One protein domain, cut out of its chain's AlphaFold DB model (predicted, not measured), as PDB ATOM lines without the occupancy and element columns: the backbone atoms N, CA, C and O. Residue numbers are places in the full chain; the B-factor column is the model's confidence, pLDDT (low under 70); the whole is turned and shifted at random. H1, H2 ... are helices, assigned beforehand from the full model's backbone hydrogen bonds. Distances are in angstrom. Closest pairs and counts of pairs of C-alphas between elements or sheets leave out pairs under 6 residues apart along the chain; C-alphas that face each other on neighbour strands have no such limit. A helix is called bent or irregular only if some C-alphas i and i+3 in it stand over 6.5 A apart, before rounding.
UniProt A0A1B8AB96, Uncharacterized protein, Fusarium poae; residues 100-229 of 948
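This is residues 100 to 229 of the 948 residues of an uncharacterized protein of Fusarium poae (UniProt A0A1B8AB96). One long kinked helix, H5, runs through the middle of a loop-rich body; H1 crosses its later part, and short H4 packs on it elsewhere. The printed part has 130 residues with six named helices, H1 to H6 in order; the class is all helix, though these hold under half, 54 residues. It is compact, radius of gyration of the C-alphas 15.0 A, spanning 41 by 39 by 29 A.

Start at H5, residues 174 to 194. Its residues 187 to 194 touch H1, residues 107 to 120, at a steep tilt of 64 degrees; the closest C-alphas, Ile 116 and Thr 190, are 6.8 A apart. Its residues 181 to 188 touch H4, residues 159 to 162; the closest C-alphas, Phe 162 and Asn 184, are 5.8 A apart. H6, residues 198 to 204, only just touches H4, with 3 C-alpha pairs within 8 A, the closest Leu 159 and Val 203, 6.4 A. H2, residues 131 to 134, and H3, residues 154 to 157, touch no helix. O i to N i+4 pairs are within hydrogen-bond range throughout H6, 6 of 10 in H1 and 15 of 17 in H5.

Find C-alpha 174 at (173.371, 244.709, 362.331); H5 runs 26.9 A to C-alpha 194 at (191.225, 248.415, 382.110). H1 and H5 are irregular: C-alphas 112 and 115 are 7.1 A apart, 177 and 180 8.2 A.

The printed part has no cut; links H2 to H3 and H4 to H5 are long. Look for pLDDT under 70 at residues 100 to 102, 122 to 135, 140 to 149 and 221 to 224.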
ATOM      1  N   GLU A 100     176.174 229.018 389.885       48.91
ATOM      2  CA  GLU A 100     176.956 230.245 390.183       48.91
ATOM      3  C   GLU A 100     178.418 230.192 389.680       48.91
ATOM      4  O   GLU A 100     179.091 231.215 389.579       48.91
ATOM      5  N   LYS A 101     178.915 228.998 389.336       53.56
ATOM      6  CA  LYS A 101     180.288 228.727 388.892       53.56
ATOM      7  C   LYS A 101     180.640 229.251 387.489       53.56
ATOM      8  O   LYS A 101     181.802 229.160 387.121       53.56
ATOM      9  N   GLN A 102     179.682 229.778 386.720       68.62
ATOM     10  CA  GLN A 102     179.909 230.276 385.349       68.62
ATOM     11  C   GLN A 102     179.931 231.808 385.222       68.62
ATOM     12  O   GLN A 102     180.050 232.337 384.116       68.62
ATOM     13  N   VAL A 103     179.793 232.539 386.332       80.62
ATOM     14  CA  VAL A 103     179.840 234.007 386.335       80.62
ATOM     15  C   VAL A 103     181.292 234.470 386.217       80.62
ATOM     16  O   VAL A 103     182.069 234.306 387.156       80.62
ATOM     17  N   ILE A 104     181.644 235.084 385.087       86.81
ATOM     18  CA  ILE A 104     183.001 235.586 384.815       86.81
ATOM     19  C   ILE A 104     183.155 237.074 385.162       86.81
ATOM     20  O   ILE A 104     184.248 237.545 385.473       86.81
ATOM     21  N   LEU A 105     182.047 237.825 385.214       89.12
ATOM     22  CA  LEU A 105     182.032 239.184 385.758       89.12
ATOM     23  C   LEU A 105     181.632 239.179 387.237       89.12
ATOM     24  O   LEU A 105     180.445 239.250 387.564       89.12
ATOM     25  N   SER A 106     182.608 239.116 388.148       87.12
ATOM     26  CA  SER A 106     182.367 239.221 389.601       87.12
ATOM     27  C   SER A 106     181.844 240.604 390.018       87.12
ATOM     28  O   SER A 106     182.119 241.593 389.347       87.12
ATOM     29  N   ASP A 107     181.146 240.708 391.156       85.56
ATOM     30  CA  ASP A 107     180.607 241.993 391.647       85.56
ATOM     31  C   ASP A 107     181.700 243.070 391.777       85.56
ATOM     32  O   ASP A 107     181.540 244.199 391.319       85.56
ATOM     33  N   LYS A 108     182.873 242.685 392.299       87.94
ATOM     34  CA  LYS A 108     184.041 243.570 392.418       87.94
ATOM     35  C   LYS A 108     184.539 244.069 391.058       87.94
ATOM     36  O   LYS A 108     184.996 245.206 390.945       87.94
ATOM     37  N   LEU A 109     184.504 243.215 390.035       90.44
ATOM     38  CA  LEU A 109     184.893 243.601 388.682       90.44
ATOM     39  C   LEU A 109     183.850 244.539 388.064       90.44
ATOM     40  O   LEU A 109     184.228 245.530 387.443       90.44
ATOM     41  N   VAL A 110     182.560 244.273 388.295       89.38
ATOM     42  CA  VAL A 110     181.450 245.140 387.872       89.38
ATOM     43  C   VAL A 110     181.618 246.554 388.445       89.38
ATOM     44  O   VAL A 110     181.540 247.532 387.696       89.38
ATOM     45  N   ASP A 111     181.971 246.686 389.725       87.56
ATOM     46  CA  ASP A 111     182.283 247.988 390.339       87.56
ATOM     47  C   ASP A 111     183.440 248.704 389.625       87.56
ATOM     48  O   ASP A 111     183.387 249.915 389.394       87.56
ATOM     49  N   LYS A 112     184.480 247.960 389.227       91.06
ATOM     50  CA  LYS A 112     185.654 248.519 388.542       91.06
ATOM     51  C   LYS A 112     185.339 249.006 387.125       91.06
ATOM     52  O   LYS A 112     185.855 250.047 386.725       91.06
ATOM     53  N   ILE A 113     184.512 248.283 386.367       92.06
ATOM     54  CA  ILE A 113     184.157 248.657 384.985       92.06
ATOM     55  C   ILE A 113     183.080 249.751 384.929       92.06
ATOM     56  O   ILE A 113     183.002 250.477 383.938       92.06
ATOM     57  N   THR A 114     182.282 249.910 385.993       89.44
ATOM     58  CA  THR A 114     181.125 250.825 386.052       89.44
ATOM     59  C   THR A 114     181.411 252.244 385.540       89.44
ATOM     60  O   THR A 114     180.601 252.743 384.754       89.44
ATOM     61  N   PRO A 115     182.529 252.912 385.897       88.00
ATOM     62  CA  PRO A 115     182.812 254.261 385.404       88.00
ATOM     63  C   PRO A 115     182.958 254.341 383.880       88.00
ATOM     64  O   PRO A 115     182.550 255.333 383.284       88.00
ATOM     65  N   ILE A 116     183.520 253.307 383.244       89.94
ATOM     66  CA  ILE A 116     183.681 253.249 381.786       89.94
ATOM     67  C   ILE A 116     182.368 252.849 381.118       89.94
ATOM     68  O   ILE A 116     181.991 253.466 380.126       89.94
ATOM     69  N   VAL A 117     181.648 251.877 381.690       88.94
ATOM     70  CA  VAL A 117     180.335 251.441 381.186       88.94
ATOM     71  C   VAL A 117     179.348 252.602 381.163       88.94
ATOM     72  O   VAL A 117     178.663 252.796 380.167       88.94
ATOM     73  N   ARG A 118     179.357 253.455 382.194       84.44
ATOM     74  CA  ARG A 118     178.532 254.671 382.239       84.44
ATOM     75  C   ARG A 118     178.752 255.601 381.041       84.44
ATOM     76  O   ARG A 118     177.831 256.313 380.676       84.44
ATOM     77  N   ARG A 119     179.954 255.624 380.450       85.50
ATOM     78  CA  ARG A 119     180.269 256.513 379.318       85.50
ATOM     79  C   ARG A 119     179.651 256.043 378.002       85.50
ATOM     80  O   ARG A 119     179.386 256.880 377.156       85.50
ATOM     81  N   TRP A 120     179.489 254.731 377.802       85.44
ATOM     82  CA  TRP A 120     178.963 254.173 376.545       85.44
ATOM     83  C   TRP A 120     177.555 253.581 376.662       85.44
ATOM     84  O   TRP A 120     176.940 253.290 375.639       85.44
ATOM     85  N   TYR A 121     177.043 253.361 377.873       77.44
ATOM     86  CA  TYR A 121     175.678 252.891 378.081       77.44
ATOM     87  C   TYR A 121     174.701 254.060 377.909       77.44
ATOM     88  O   TYR A 121     174.860 255.077 378.580       77.44
ATOM     89  N   SER A 122     173.733 253.905 376.999       62.22
ATOM     90  CA  SER A 122     172.884 254.972 376.454       62.22
ATOM     91  C   SER A 122     172.418 256.013 377.478       62.22
ATOM     92  O   SER A 122     171.823 255.678 378.508       62.22
ATOM     93  N   THR A 123     172.642 257.281 377.140       53.47
ATOM     94  CA  THR A 123     171.863 258.414 377.638       53.47
ATOM     95  C   THR A 123     170.498 258.424 376.942       53.47
ATOM     96  O   THR A 123     170.389 258.043 375.774       53.47
ATOM     97  N   ASP A 124     169.437 258.784 377.669       49.19
ATOM     98  CA  ASP A 124     168.120 259.026 377.060       49.19
ATOM     99  C   ASP A 124     168.215 260.235 376.091       49.19
ATOM    100  O   ASP A 124     169.218 260.947 376.094       49.19
ATOM    101  N   GLU A 125     167.188 260.495 375.268       43.91
ATOM    102  CA  GLU A 125     167.174 261.571 374.242       43.91
ATOM    103  C   GLU A 125     167.549 262.982 374.766       43.91
ATOM    104  O   GLU A 125     167.900 263.854 373.972       43.91
ATOM    105  N   ASP A 126     167.528 263.188 376.086       44.97
ATOM    106  CA  ASP A 126     167.873 264.429 376.790       44.97
ATOM    107  C   ASP A 126     169.298 264.439 377.404       44.97
ATOM    108  O   ASP A 126     169.570 265.221 378.317       44.97
ATOM    109  N   ASP A 127     170.209 263.555 376.973       47.09
ATOM    110  CA  ASP A 127     171.566 263.379 377.536       47.09
ATOM    111  C   ASP A 127     171.596 263.003 379.040       47.09
ATOM    112  O   ASP A 127     172.651 262.974 379.683       47.09
ATOM    113  N   SER A 128     170.448 262.648 379.627       50.53
ATOM    114  CA  SER A 128     170.367 262.153 381.000       50.53
ATOM    115  C   SER A 128     170.775 260.685 381.080       50.53
ATOM    116  O   SER A 128     170.371 259.864 380.252       50.53
ATOM    117  N   ILE A 129     171.543 260.332 382.116       54.28
ATOM    118  CA  ILE A 129     171.827 258.937 382.467       54.28
ATOM    119  C   ILE A 129     170.488 258.204 382.588       54.28
ATOM    120  O   ILE A 129     169.633 258.642 383.357       54.28
ATOM    121  N   SER A 130     170.315 257.097 381.856       59.72
ATOM    122  CA  SER A 130     169.087 256.306 381.934       59.72
ATOM    123  C   SER A 130     168.721 256.040 383.397       59.72
ATOM    124  O   SER A 130     169.572 255.587 384.170       59.72
ATOM    125  N   ASN A 131     167.453 256.247 383.775       59.78
ATOM    126  CA  ASN A 131     166.938 255.945 385.125       59.78
ATOM    127  C   ASN A 131     167.298 254.514 385.592       59.78
ATOM    128  O   ASN A 131     167.334 254.222 386.787       59.78
ATOM    129  N   LYS A 132     167.584 253.611 384.643       62.47
ATOM    130  CA  LYS A 132     168.059 252.238 384.868       62.47
ATOM    131  C   LYS A 132     169.469 252.179 385.467       62.47
ATOM    132  O   LYS A 132     169.731 251.327 386.306       62.47
ATOM    133  N   PHE A 133     170.365 253.081 385.075       67.81
ATOM    134  CA  PHE A 133     171.746 253.132 385.563       67.81
ATOM    135  C   PHE A 133     171.851 253.786 386.952       67.81
ATOM    136  O   PHE A 133     172.771 253.471 387.709       67.81
ATOM    137  N   GLU A 134     170.901 254.653 387.331       64.19
ATOM    138  CA  GLU A 134     170.817 255.214 388.693       64.19
ATOM    139  C   GLU A 134     170.583 254.135 389.764       64.19
ATOM    140  O   GLU A 134     170.991 254.298 390.913       64.19
ATOM    141  N   GLN A 135     169.992 252.998 389.378       63.59
ATOM    142  CA  GLN A 135     169.774 251.835 390.247       63.59
ATOM    143  C   GLN A 135     171.037 250.969 390.433       63.59
ATOM    144  O   GLN A 135     171.020 250.030 391.228       63.59
ATOM    145  N   GLY A 136     172.140 251.312 389.756       70.50
ATOM    146  CA  GLY A 136     173.406 250.580 389.778       70.50
ATOM    147  C   GLY A 136     173.578 249.627 388.591       70.50
ATOM    148  O   GLY A 136     172.619 249.252 387.921       70.50
ATOM    149  N   LEU A 137     174.833 249.242 388.316       75.62
ATOM    150  CA  LEU A 137     175.161 248.334 387.209       75.62
ATOM    151  C   LEU A 137     174.737 246.888 387.523       75.62
ATOM    152  O   LEU A 137     174.274 246.168 386.642       75.62
ATOM    153  N   LEU A 138     174.867 246.475 388.787       77.12
ATOM    154  CA  LEU A 138     174.488 245.147 389.258       77.12
ATOM    155  C   LEU A 138     172.967 244.980 389.296       77.12
ATOM    156  O   LEU A 138     172.259 245.742 389.948       77.12
ATOM    157  N   CYS A 139     172.479 243.921 388.653       73.56
ATOM    158  CA  CYS A 139     171.086 243.504 388.741       73.56
ATOM    159  C   CYS A 139     170.725 243.068 390.178       73.56
ATOM    160  O   CYS A 139     171.276 242.076 390.657       73.56
ATOM    161  N   PRO A 140     169.767 243.732 390.858       66.25
ATOM    162  CA  PRO A 140     169.299 243.312 392.182       66.25
ATOM    163  C   PRO A 140     168.350 242.103 392.118       66.25
ATOM    164  O   PRO A 140     168.018 241.515 393.148       66.25
ATOM    165  N   HIS A 141     167.883 241.729 390.922       68.25
ATOM    166  CA  HIS A 141     166.994 240.591 390.717       68.25
ATOM    167  C   HIS A 141     167.810 239.296 390.658       68.25
ATOM    168  O   HIS A 141     168.523 239.041 389.691       68.25
ATOM    169  N   VAL A 142     167.692 238.495 391.719       57.50
ATOM    170  CA  VAL A 142     168.359 237.189 391.873       57.50
ATOM    171  C   VAL A 142     167.525 236.027 391.311       57.50
ATOM    172  O   VAL A 142     168.036 234.922 391.192       57.50
ATOM    173  N   ASN A 143     166.253 236.273 390.966       53.16
ATOM    174  CA  ASN A 143     165.358 235.284 390.361       53.16
ATOM    175  C   ASN A 143     165.235 235.514 388.848       53.16
ATOM    176  O   ASN A 143     164.971 236.633 388.401       53.16
ATOM    177  N   GLU A 144     165.403 234.417 388.112       51.78
ATOM    178  CA  GLU A 144     165.506 234.222 386.658       51.78
ATOM    179  C   GLU A 144     164.283 234.683 385.845       51.78
ATOM    180  O   GLU A 144     163.662 233.915 385.113       51.78
ATOM    181  N   SER A 145     163.899 235.957 385.916       49.41
ATOM    182  CA  SER A 145     163.143 236.515 384.798       49.41
ATOM    183  C   SER A 145     164.150 237.027 383.771       49.41
ATOM    184  O   SER A 145     164.756 238.078 383.983       49.41
ATOM    185  N   ASP A 146     164.255 236.348 382.626       51.94
ATOM    186  CA  ASP A 146     164.967 236.782 381.400       51.94
ATOM    187  C   ASP A 146     164.518 238.155 380.855       51.94
ATOM    188  O   ASP A 146     164.967 238.610 379.804       51.94
ATOM    189  N   LYS A 147     163.615 238.819 381.579       56.97
ATOM    190  CA  LYS A 147     162.956 240.077 381.267       56.97
ATOM    191  C   LYS A 147     163.351 241.216 382.214       56.97
ATOM    192  O   LYS A 147     162.669 242.238 382.190       56.97
ATOM    193  N   CYS A 148     164.390 241.083 383.060       65.38
ATOM    194  CA  CYS A 148     164.855 242.287 383.760       65.38
ATOM    195  C   CYS A 148     165.417 243.275 382.738       65.38
ATOM    196  O   CYS A 148     166.382 242.971 382.044       65.38
ATOM    197  N   GLU A 149     164.890 244.495 382.737       65.00
ATOM    198  CA  GLU A 149     165.451 245.632 382.005       65.00
ATOM    199  C   GLU A 149     166.672 246.267 382.711       65.00
ATOM    200  O   GLU A 149     166.914 247.468 382.601       65.00
ATOM    201  N   CYS A 150     167.410 245.473 383.488       74.69
ATOM    202  CA  CYS A 150     168.596 245.881 384.230       74.69
ATOM    203  C   CYS A 150     169.764 246.153 383.268       74.69
ATOM    204  O   CYS A 150     169.846 245.528 382.215       74.69
ATOM    205  N   VAL A 151     170.705 247.019 383.660       73.06
ATOM    206  CA  VAL A 151     171.862 247.379 382.818       73.06
ATOM    207  C   VAL A 151     172.784 246.187 382.554       73.06
ATOM    208  O   VAL A 151     173.148 245.945 381.409       73.06
ATOM    209  N   LEU A 152     173.136 245.429 383.598       82.38
ATOM    210  CA  LEU A 152     173.913 244.193 383.487       82.38
ATOM    211  C   LEU A 152     173.208 243.056 384.258       82.38
ATOM    212  O   LEU A 152     173.485 242.825 385.443       82.38
ATOM    213  N   PRO A 153     172.245 242.363 383.617       79.44
ATOM    214  CA  PRO A 153     171.587 241.178 384.166       79.44
ATOM    215  C   PRO A 153     172.579 240.049 384.477       79.44
ATOM    216  O   PRO A 153     173.652 239.982 383.883       79.44
ATOM    217  N   LEU A 154     172.202 239.110 385.357       77.31
ATOM    218  CA  LEU A 154     173.061 237.965 385.700       77.31
ATOM    219  C   LEU A 154     173.482 237.155 384.461       77.31
ATOM    220  O   LEU A 154     174.651 236.796 384.359       77.31
ATOM    221  N   LYS A 155     172.570 236.953 383.497       78.31
ATOM    222  CA  LYS A 155     172.865 236.258 382.232       78.31
ATOM    223  C   LYS A 155     174.008 236.910 381.447       78.31
ATOM    224  O   LYS A 155     174.874 236.222 380.934       78.31
ATOM    225  N   GLU A 156     174.088 238.240 381.454       85.00
ATOM    226  CA  GLU A 156     175.102 239.006 380.716       85.00
ATOM    227  C   GLU A 156     176.476 239.026 381.410       85.00
ATOM    228  O   GLU A 156     177.448 239.563 380.879       85.00
ATOM    229  N   ARG A 157     176.573 238.431 382.606       86.31
ATOM    230  CA  ARG A 157     177.811 238.281 383.392       86.31
ATOM    231  C   ARG A 157     178.440 236.895 383.262       86.31
ATOM    232  O   ARG A 157     179.517 236.666 383.816       86.31
ATOM    233  N   GLN A 158     177.740 235.968 382.618       83.75
ATOM    234  CA  GLN A 158     178.131 234.569 382.496       83.75
ATOM    235  C   GLN A 158     179.002 234.342 381.263       83.75
ATOM    236  O   GLN A 158     178.912 235.090 380.293       83.75
ATOM    237  N   LEU A 159     179.804 233.275 381.298       83.75
ATOM    238  CA  LEU A 159     180.667 232.854 380.192       83.75
ATOM    239  C   LEU A 159     179.917 232.804 378.846       83.75
ATOM    240  O   LEU A 159     180.364 233.420 377.883       83.75
ATOM    241  N   ALA A 160     178.728 232.189 378.820       79.62
ATOM    242  CA  ALA A 160     177.900 232.030 377.619       79.62
ATOM    243  C   ALA A 160     177.580 233.350 376.895       79.62
ATOM    244  O   ALA A 160     177.516 233.398 375.669       79.62
ATOM    245  N   ALA A 161     177.423 234.451 377.633       83.69
ATOM    246  CA  ALA A 161     177.124 235.752 377.041       83.69
ATOM    247  C   ALA A 161     178.290 236.314 376.209       83.69
ATOM    248  O   ALA A 161     178.074 237.079 375.269       83.69
ATOM    249  N   PHE A 162     179.520 235.910 376.533       88.31
ATOM    250  CA  PHE A 162     180.749 236.289 375.836       88.31
ATOM    251  C   PHE A 162     181.121 235.319 374.703       88.31
ATOM    252  O   PHE A 162     182.021 235.616 373.922       88.31
ATOM    253  N   GLN A 163     180.399 234.202 374.587       83.19
ATOM    254  CA  GLN A 163     180.534 233.187 373.538       83.19
ATOM    255  C   GLN A 163     179.509 233.371 372.411       83.19
ATOM    256  O   GLN A 163     179.330 232.494 371.573       83.19
ATOM    257  N   ARG A 164     178.786 234.496 372.376       84.25
ATOM    258  CA  ARG A 164     177.844 234.775 371.287       84.25
ATOM    259  C   ARG A 164     178.607 235.043 369.983       84.25
ATOM    260  O   ARG A 164     179.491 235.904 369.932       84.25
ATOM    261  N   ASP A 165     178.245 234.314 368.932       82.31
ATOM    262  CA  ASP A 165     178.862 234.448 367.611       82.31
ATOM    263  C   ASP A 165     178.490 235.778 366.927       82.31
ATOM    264  O   ASP A 165     177.470 236.404 367.233       82.31
ATOM    265  N   TYR A 166     179.330 236.206 365.988       83.88
ATOM    266  CA  TYR A 166     179.017 237.264 365.036       83.88
ATOM    267  C   TYR A 166     178.227 236.684 363.861       83.88
ATOM    268  O   TYR A 166     178.690 235.766 363.185       83.88
ATOM    269  N   TYR A 167     177.066 237.270 363.567       82.12
ATOM    270  CA  TYR A 167     176.256 236.895 362.413       82.12
ATOM    271  C   TYR A 167     176.449 237.897 361.258       82.12
ATOM    272  O   TYR A 167     176.066 239.072 361.403       82.12
ATOM    273  N   PRO A 168     177.005 237.473 360.104       79.06
ATOM    274  CA  PRO A 168     177.070 238.300 358.902       79.06
ATOM    275  C   PRO A 168     175.672 238.762 358.484       79.06
ATOM    276  O   PRO A 168     174.720 237.989 358.509       79.06
ATOM    277  N   ASN A 169     175.529 240.035 358.132       79.44
ATOM    278  CA  ASN A 169     174.226 240.635 357.858       79.44
ATOM    279  C   ASN A 169     174.305 241.700 356.759       79.44
ATOM    280  O   ASN A 169     175.370 242.263 356.487       79.44
ATOM    281  N   ASP A 170     173.152 241.962 356.144       77.50
ATOM    282  CA  ASP A 170     172.986 243.014 355.150       77.50
ATOM    283  C   ASP A 170     172.897 244.408 355.791       77.50
ATOM    284  O   ASP A 170     172.721 244.583 357.001       77.50
ATOM    285  N   CYS A 171     172.980 245.431 354.943       78.62
ATOM    286  CA  CYS A 171     172.812 246.835 355.306       78.62
ATOM    287  C   CYS A 171     171.628 247.064 356.261       78.62
ATOM    288  O   CYS A 171     170.515 246.603 356.009       78.62
ATOM    289  N   PHE A 172     171.862 247.840 357.324       76.56
ATOM    290  CA  PHE A 172     170.873 248.227 358.345       76.56
ATOM    291  C   PHE A 172     170.337 247.096 359.243       76.56
ATOM    292  O   PHE A 172     169.483 247.363 360.089       76.56
ATOM    293  N   GLN A 173     170.835 245.860 359.126       81.56
ATOM    294  CA  GLN A 173     170.348 244.722 359.919       81.56
ATOM    295  C   GLN A 173     171.249 244.357 361.110       81.56
ATOM    296  O   GLN A 173     170.874 243.508 361.920       81.56
ATOM    297  N   PHE A 174     172.396 245.026 361.281       85.06
ATOM    298  CA  PHE A 174     173.371 244.709 362.331       85.06
ATOM    299  C   PHE A 174     172.752 244.551 363.714       85.06
ATOM    300  O   PHE A 174     172.861 243.492 364.323       85.06
ATOM    301  N   TYR A 175     172.070 245.585 364.211       82.69
ATOM    302  CA  TYR A 175     171.519 245.575 365.565       82.69
ATOM    303  C   TYR A 175     170.351 244.593 365.721       82.69
ATOM    304  O   TYR A 175     170.093 244.137 366.833       82.69
ATOM    305  N   ALA A 176     169.676 244.218 364.631       78.69
ATOM    306  CA  ALA A 176     168.629 243.202 364.677       78.69
ATOM    307  C   ALA A 176     169.210 241.804 364.952       78.69
ATOM    308  O   ALA A 176     168.620 241.047 365.715       78.69
ATOM    309  N   HIS A 177     170.375 241.489 364.378       80.50
ATOM    310  CA  HIS A 177     171.008 240.172 364.520       80.50
ATOM    311  C   HIS A 177     172.054 240.099 365.635       80.50
ATOM    312  O   HIS A 177     172.226 239.053 366.250       80.50
ATOM    313  N   ASN A 178     172.758 241.198 365.901       85.25
ATOM    314  CA  ASN A 178     173.989 241.200 366.690       85.25
ATOM    315  C   ASN A 178     173.918 242.067 367.953       85.25
ATOM    316  O   ASN A 178     174.937 242.226 368.616       85.25
ATOM    317  N   SER A 179     172.768 242.657 368.305       84.75
ATOM    318  CA  SER A 179     172.674 243.604 369.435       84.75
ATOM    319  C   SER A 179     173.166 243.028 370.761       84.75
ATOM    320  O   SER A 179     173.965 243.680 371.429       84.75
ATOM    321  N   GLU A 180     172.737 241.818 371.128       83.00
ATOM    322  CA  GLU A 180     173.185 241.169 372.366       83.00
ATOM    323  C   GLU A 180     174.690 240.878 372.327       83.00
ATOM    324  O   GLU A 180     175.429 241.324 373.197       83.00
ATOM    325  N   ALA A 181     175.178 240.219 371.275       87.06
ATOM    326  CA  ALA A 181     176.594 239.880 371.145       87.06
ATOM    327  C   ALA A 181     177.502 241.128 371.118       87.06
ATOM    328  O   ALA A 181     178.538 241.183 371.785       87.06
ATOM    329  N   TYR A 182     177.075 242.183 370.419       89.69
ATOM    330  CA  TYR A 182     177.769 243.467 370.383       89.69
ATOM    331  C   TYR A 182     177.766 244.170 371.749       89.69
ATOM    332  O   TYR A 182     178.744 244.829 372.115       89.69
ATOM    333  N   HIS A 183     176.701 244.007 372.536       88.38
ATOM    334  CA  HIS A 183     176.645 244.506 373.906       88.38
ATOM    335  C   HIS A 183     177.728 243.854 374.784       88.38
ATOM    336  O   HIS A 183     178.479 244.570 375.450       88.38
ATOM    337  N   ASN A 184     177.906 242.528 374.722       90.06
ATOM    338  CA  ASN A 184     178.991 241.840 375.443       90.06
ATOM    339  C   ASN A 184     180.376 242.178 374.894       90.06
ATOM    340  O   ASN A 184     181.320 242.332 375.671       90.06
ATOM    341  N   LEU A 185     180.505 242.408 373.586       93.12
ATOM    342  CA  LEU A 185     181.755 242.893 373.002       93.12
ATOM    343  C   LEU A 185     182.187 244.243 373.605       93.12
ATOM    344  O   LEU A 185     183.380 244.482 373.800       93.12
ATOM    345  N   ASN A 186     181.251 245.134 373.948       92.62
ATOM    346  CA  ASN A 186     181.576 246.391 374.633       92.62
ATOM    347  C   ASN A 186     182.108 246.170 376.059       92.62
ATOM    348  O   ASN A 186     182.998 246.906 376.506       92.62
ATOM    349  N   PHE A 187     181.674 245.113 376.747       93.38
ATOM    350  CA  PHE A 187     182.313 244.679 377.991       93.38
ATOM    351  C   PHE A 187     183.725 244.141 377.746       93.38
ATOM    352  O   PHE A 187     184.642 244.581 378.435       93.38
ATOM    353  N   VAL A 188     183.944 243.303 376.725       94.75
ATOM    354  CA  VAL A 188     185.294 242.828 376.340       94.75
ATOM    355  C   VAL A 188     186.237 244.004 376.090       94.75
ATOM    356  O   VAL A 188     187.308 244.086 376.686       94.75
ATOM    357  N   LYS A 189     185.819 244.981 375.283       95.56
ATOM    358  CA  LYS A 189     186.599 246.200 375.010       95.56
ATOM    359  C   LYS A 189     186.922 246.985 376.283       95.56
ATOM    360  O   LYS A 189     188.044 247.457 376.450       95.56
ATOM    361  N   THR A 190     185.954 247.105 377.193       95.81
ATOM    362  CA  THR A 190     186.136 247.776 378.491       95.81
ATOM    363  C   THR A 190     187.151 247.040 379.372       95.81
ATOM    364  O   THR A 190     187.983 247.673 380.023       95.81
ATOM    365  N   LEU A 191     187.122 245.706 379.373       96.44
ATOM    366  CA  LEU A 191     188.063 244.862 380.109       96.44
ATOM    367  C   LEU A 191     189.493 244.990 379.560       96.44
ATOM    368  O   LEU A 191     190.416 245.226 380.343       96.44
ATOM    369  N   ILE A 192     189.668 244.958 378.230       96.12
ATOM    370  CA  ILE A 192     190.964 245.211 377.565       96.12
ATOM    371  C   ILE A 192     191.507 246.586 377.974       96.12
ATOM    372  O   ILE A 192     192.672 246.717 378.370       96.12
ATOM    373  N   LEU A 193     190.651 247.614 377.939       95.50
ATOM    374  CA  LEU A 193     191.014 248.983 378.304       95.50
ATOM    375  C   LEU A 193     191.551 249.075 379.742       95.50
ATOM    376  O   LEU A 193     192.573 249.715 379.997       95.50
ATOM    377  N   LEU A 194     190.891 248.394 380.681       94.62
ATOM    378  CA  LEU A 194     191.225 248.415 382.110       94.62
ATOM    379  C   LEU A 194     192.312 247.408 382.521       94.62
ATOM    380  O   LEU A 194     192.768 247.452 383.668       94.62
ATOM    381  N   GLY A 195     192.739 246.534 381.605       94.00
ATOM    382  CA  GLY A 195     193.723 245.477 381.866       94.00
ATOM    383  C   GLY A 195     193.169 244.306 382.673       94.00
ATOM    384  O   GLY A 195     193.929 243.557 383.279       94.00
ATOM    385  N   GLU A 196     191.850 244.153 382.703       95.44
ATOM    386  CA  GLU A 196     191.167 243.052 383.380       95.44
ATOM    387  C   GLU A 196     191.038 241.873 382.415       95.44
ATOM    388  O   GLU A 196     189.971 241.612 381.870       95.44
ATOM    389  N   MET A 197     192.164 241.205 382.150       94.69
ATOM    390  CA  MET A 197     192.252 240.170 381.114       94.69
ATOM    391  C   MET A 197     191.781 238.787 381.576       94.69
ATOM    392  O   MET A 197     191.445 237.972 380.730       94.69
ATOM    393  N   ASP A 198     191.705 238.527 382.883       93.06
ATOM    394  CA  ASP A 198     191.334 237.213 383.434       93.06
ATOM    395  C   ASP A 198     189.986 236.671 382.899       93.06
ATOM    396  O   ASP A 198     189.967 235.544 382.406       93.06
ATOM    397  N   PRO A 199     188.889 237.460 382.844       91.88
ATOM    398  CA  PRO A 199     187.637 236.990 382.249       91.88
ATOM    399  C   PRO A 199     187.749 236.734 380.744       91.88
ATOM    400  O   PRO A 199     187.080 235.853 380.224       91.88
ATOM    401  N   ILE A 200     188.581 237.503 380.031       93.44
ATOM    402  CA  ILE A 200     188.774 237.340 378.584       93.44
ATOM    403  C   ILE A 200     189.529 236.039 378.310       93.44
ATOM    404  O   ILE A 200     189.113 235.261 377.462       93.44
ATOM    405  N   LEU A 201     190.600 235.777 379.061       92.19
ATOM    406  CA  LEU A 201     191.370 234.536 378.973       92.19
ATOM    407  C   LEU A 201     190.507 233.316 379.313       92.19
ATOM    408  O   LEU A 201     190.606 232.281 378.658       92.19
ATOM    409  N   GLN A 202     189.601 233.454 380.282       88.62
ATOM    410  CA  GLN A 202     188.621 232.420 380.592       88.62
ATOM    411  C   GLN A 202     187.660 232.156 379.419       88.62
ATOM    412  O   GLN A 202     187.343 231.001 379.154       88.62
ATOM    413  N   VAL A 203     187.238 233.191 378.681       88.69
ATOM    414  CA  VAL A 203     186.448 233.027 377.443       88.69
ATOM    415  C   VAL A 203     187.258 232.304 376.366       88.69
ATOM    416  O   VAL A 203     186.757 231.350 375.782       88.69
ATOM    417  N   CYS A 204     188.514 232.705 376.150       88.19
ATOM    418  CA  CYS A 204     189.413 232.081 375.172       88.19
ATOM    419  C   CYS A 204     189.714 230.608 375.476       88.19
ATOM    420  O   CYS A 204     189.954 229.839 374.558       88.19
ATOM    421  N   SER A 205     189.679 230.203 376.746       84.06
ATOM    422  CA  SER A 205     189.925 228.813 377.148       84.06
ATOM    423  C   SER A 205     188.800 227.831 376.802       84.06
ATOM    424  O   SER A 205     188.946 226.634 377.043       84.06
ATOM    425  N   SER A 206     187.666 228.324 376.301       77.62
ATOM    426  CA  SER A 206     186.532 227.493 375.912       77.62
ATOM    427  C   SER A 206     186.557 227.159 374.424       77.62
ATOM    428  O   SER A 206     186.826 228.028 373.600       77.62
ATOM    429  N   ASP A 207     186.151 225.931 374.094       72.25
ATOM    430  CA  ASP A 207     186.004 225.436 372.718       72.25
ATOM    431  C   ASP A 207     185.007 226.262 371.865       72.25
ATOM    432  O   ASP A 207     185.015 226.184 370.641       72.25
ATOM    433  N   GLU A 208     184.157 227.084 372.492       75.50
ATOM    434  CA  GLU A 208     183.163 227.945 371.832       75.50
ATOM    435  C   GLU A 208     183.539 229.441 371.939       75.50
ATOM    436  O   GLU A 208     182.742 230.280 372.366       75.50
ATOM    437  N   CYS A 209     184.781 229.803 371.602       82.88
ATOM    438  CA  CYS A 209     185.245 231.195 371.602       82.88
ATOM    439  C   CYS A 209     185.199 231.825 370.197       82.88
ATOM    440  O   CYS A 209     186.007 231.517 369.326       82.88
ATOM    441  N   TYR A 210     184.315 232.810 369.993       86.12
ATOM    442  CA  TYR A 210     184.183 233.524 368.710       86.12
ATOM    443  C   TYR A 210     184.794 234.931 368.697       86.12
ATOM    444  O   TYR A 210     184.560 235.709 367.771       86.12
ATOM    445  N   LEU A 211     185.602 235.299 369.699       88.88
ATOM    446  CA  LEU A 211     186.210 236.637 369.768       88.88
ATOM    447  C   LEU A 211     187.099 236.954 368.552       88.88
ATOM    448  O   LEU A 211     187.213 238.119 368.171       88.88
ATOM    449  N   SER A 212     187.675 235.945 367.891       86.88
ATOM    450  CA  SER A 212     188.464 236.105 366.659       86.88
ATOM    451  C   SER A 212     187.644 236.665 365.485       86.88
ATOM    452  O   SER A 212     188.164 237.472 364.705       86.88
ATOM    453  N   LYS A 213     186.351 236.312 365.395       86.31
ATOM    454  CA  LYS A 213     185.394 236.831 364.397       86.31
ATOM    455  C   LYS A 213     185.008 238.288 364.662       86.31
ATOM    456  O   LYS A 213     184.696 239.022 363.733       86.31
ATOM    457  N   TRP A 214     185.112 238.737 365.913       88.56
ATOM    458  CA  TRP A 214     184.853 240.120 366.323       88.56
ATOM    459  C   TRP A 214     186.051 241.072 366.146       88.56
ATOM    460  O   TRP A 214     185.971 242.234 366.560       88.56
ATOM    461  N   TRP A 215     187.160 240.606 365.552       87.06
ATOM    462  CA  TRP A 215     188.380 241.399 365.361       87.06
ATOM    463  C   TRP A 215     188.117 242.684 364.580       87.06
ATOM    464  O   TRP A 215     188.359 243.757 365.118       87.06
ATOM    465  N   GLU A 216     187.594 242.581 363.358       83.81
ATOM    466  CA  GLU A 216     187.381 243.695 362.431       83.81
ATOM    467  C   GLU A 216     185.959 243.596 361.862       83.81
ATOM    468  O   GLU A 216     185.700 242.901 360.884       83.81
ATOM    469  N   VAL A 217     185.011 244.251 362.540       83.38
ATOM    470  CA  VAL A 217     183.571 244.162 362.248       83.38
ATOM    471  C   VAL A 217     182.996 245.553 362.004       83.38
ATOM    472  O   VAL A 217     183.404 246.528 362.640       83.38
ATOM    473  N   GLY A 218     182.022 245.645 361.098       82.75
ATOM    474  CA  GLY A 218     181.209 246.837 360.854       82.75
ATOM    475  C   GLY A 218     179.708 246.513 360.831       82.75
ATOM    476  O   GLY A 218     179.336 245.338 360.841       82.75
ATOM    477  N   PRO A 219     178.835 247.538 360.788       74.81
ATOM    478  CA  PRO A 219     177.383 247.357 360.702       74.81
ATOM    479  C   PRO A 219     176.919 246.674 359.405       74.81
ATOM    480  O   PRO A 219     175.878 246.038 359.368       74.81
ATOM    481  N   CYS A 220     177.663 246.827 358.319       71.94
ATOM    482  CA  CYS A 220     177.428 246.183 357.026       71.94
ATOM    483  C   CYS A 220     178.720 246.287 356.212       71.94
ATOM    484  O   CYS A 220     179.590 247.096 356.536       71.94
ATOM    485  N   TYR A 221     178.804 245.577 355.085       63.72
ATOM    486  CA  TYR A 221     179.850 245.803 354.072       63.72
ATOM    487  C   TYR A 221     179.868 247.263 353.563       63.72
ATOM    488  O   TYR A 221     180.902 247.818 353.186       63.72
ATOM    489  N   CYS A 222     178.701 247.912 353.613       63.31
ATOM    490  CA  CYS A 222     178.449 249.289 353.211       63.31
ATOM    491  C   CYS A 222     178.884 250.360 354.223       63.31
ATOM    492  O   CYS A 222     179.014 251.533 353.853       63.31
ATOM    493  N   GLU A 223     179.281 249.985 355.442       62.84
ATOM    494  CA  GLU A 223     179.795 250.874 356.494       62.84
ATOM    495  C   GLU A 223     181.203 250.452 356.958       62.84
ATOM    496  O   GLU A 223     181.682 249.365 356.650       62.84
ATOM    497  N   GLY A 224     181.948 251.367 357.587       65.44
ATOM    498  CA  GLY A 224     183.342 251.105 357.966       65.44
ATOM    499  C   GLY A 224     183.455 250.006 359.029       65.44
ATOM    500  O   GLY A 224     182.580 249.889 359.888       65.44
ATOM    501  N   LEU A 225     184.564 249.257 359.023       78.00
ATOM    502  CA  LEU A 225     184.864 248.173 359.975       78.00
ATOM    503  C   LEU A 225     185.315 248.716 361.345       78.00
ATOM    504  O   LEU A 225     186.396 248.426 361.844       78.00
ATOM    505  N   THR A 226     184.483 249.575 361.933       81.06
ATOM    506  CA  THR A 226     184.823 250.421 363.090       81.06
ATOM    507  C   THR A 226     184.237 249.921 364.412       81.06
ATOM    508  O   THR A 226     184.335 250.603 365.434       81.06
ATOM    509  N   LEU A 227     183.602 248.746 364.415       86.69
ATOM    510  CA  LEU A 227     182.953 248.152 365.587       86.69
ATOM    511  C   LEU A 227     183.777 247.047 366.245       86.69
ATOM    512  O   LEU A 227     183.454 246.673 367.373       86.69
ATOM    513  N   GLY A 228     184.803 246.529 365.573       89.94
ATOM    514  CA  GLY A 228     185.654 245.463 366.093       89.94
ATOM    515  C   GLY A 228     186.450 245.865 367.337       89.94
ATOM    516  O   GLY A 228     186.527 247.039 367.723       89.94
ATOM    517  N   TRP A 229     187.039 244.876 368.008       91.38
ATOM    518  CA  TRP A 229     187.965 245.144 369.114       91.38
ATOM    519  C   TRP A 229     189.376 245.531 368.630       91.38
ATOM    520  O   TRP A 229     190.142 246.088 369.422       91.38
TER     521      TRP A 229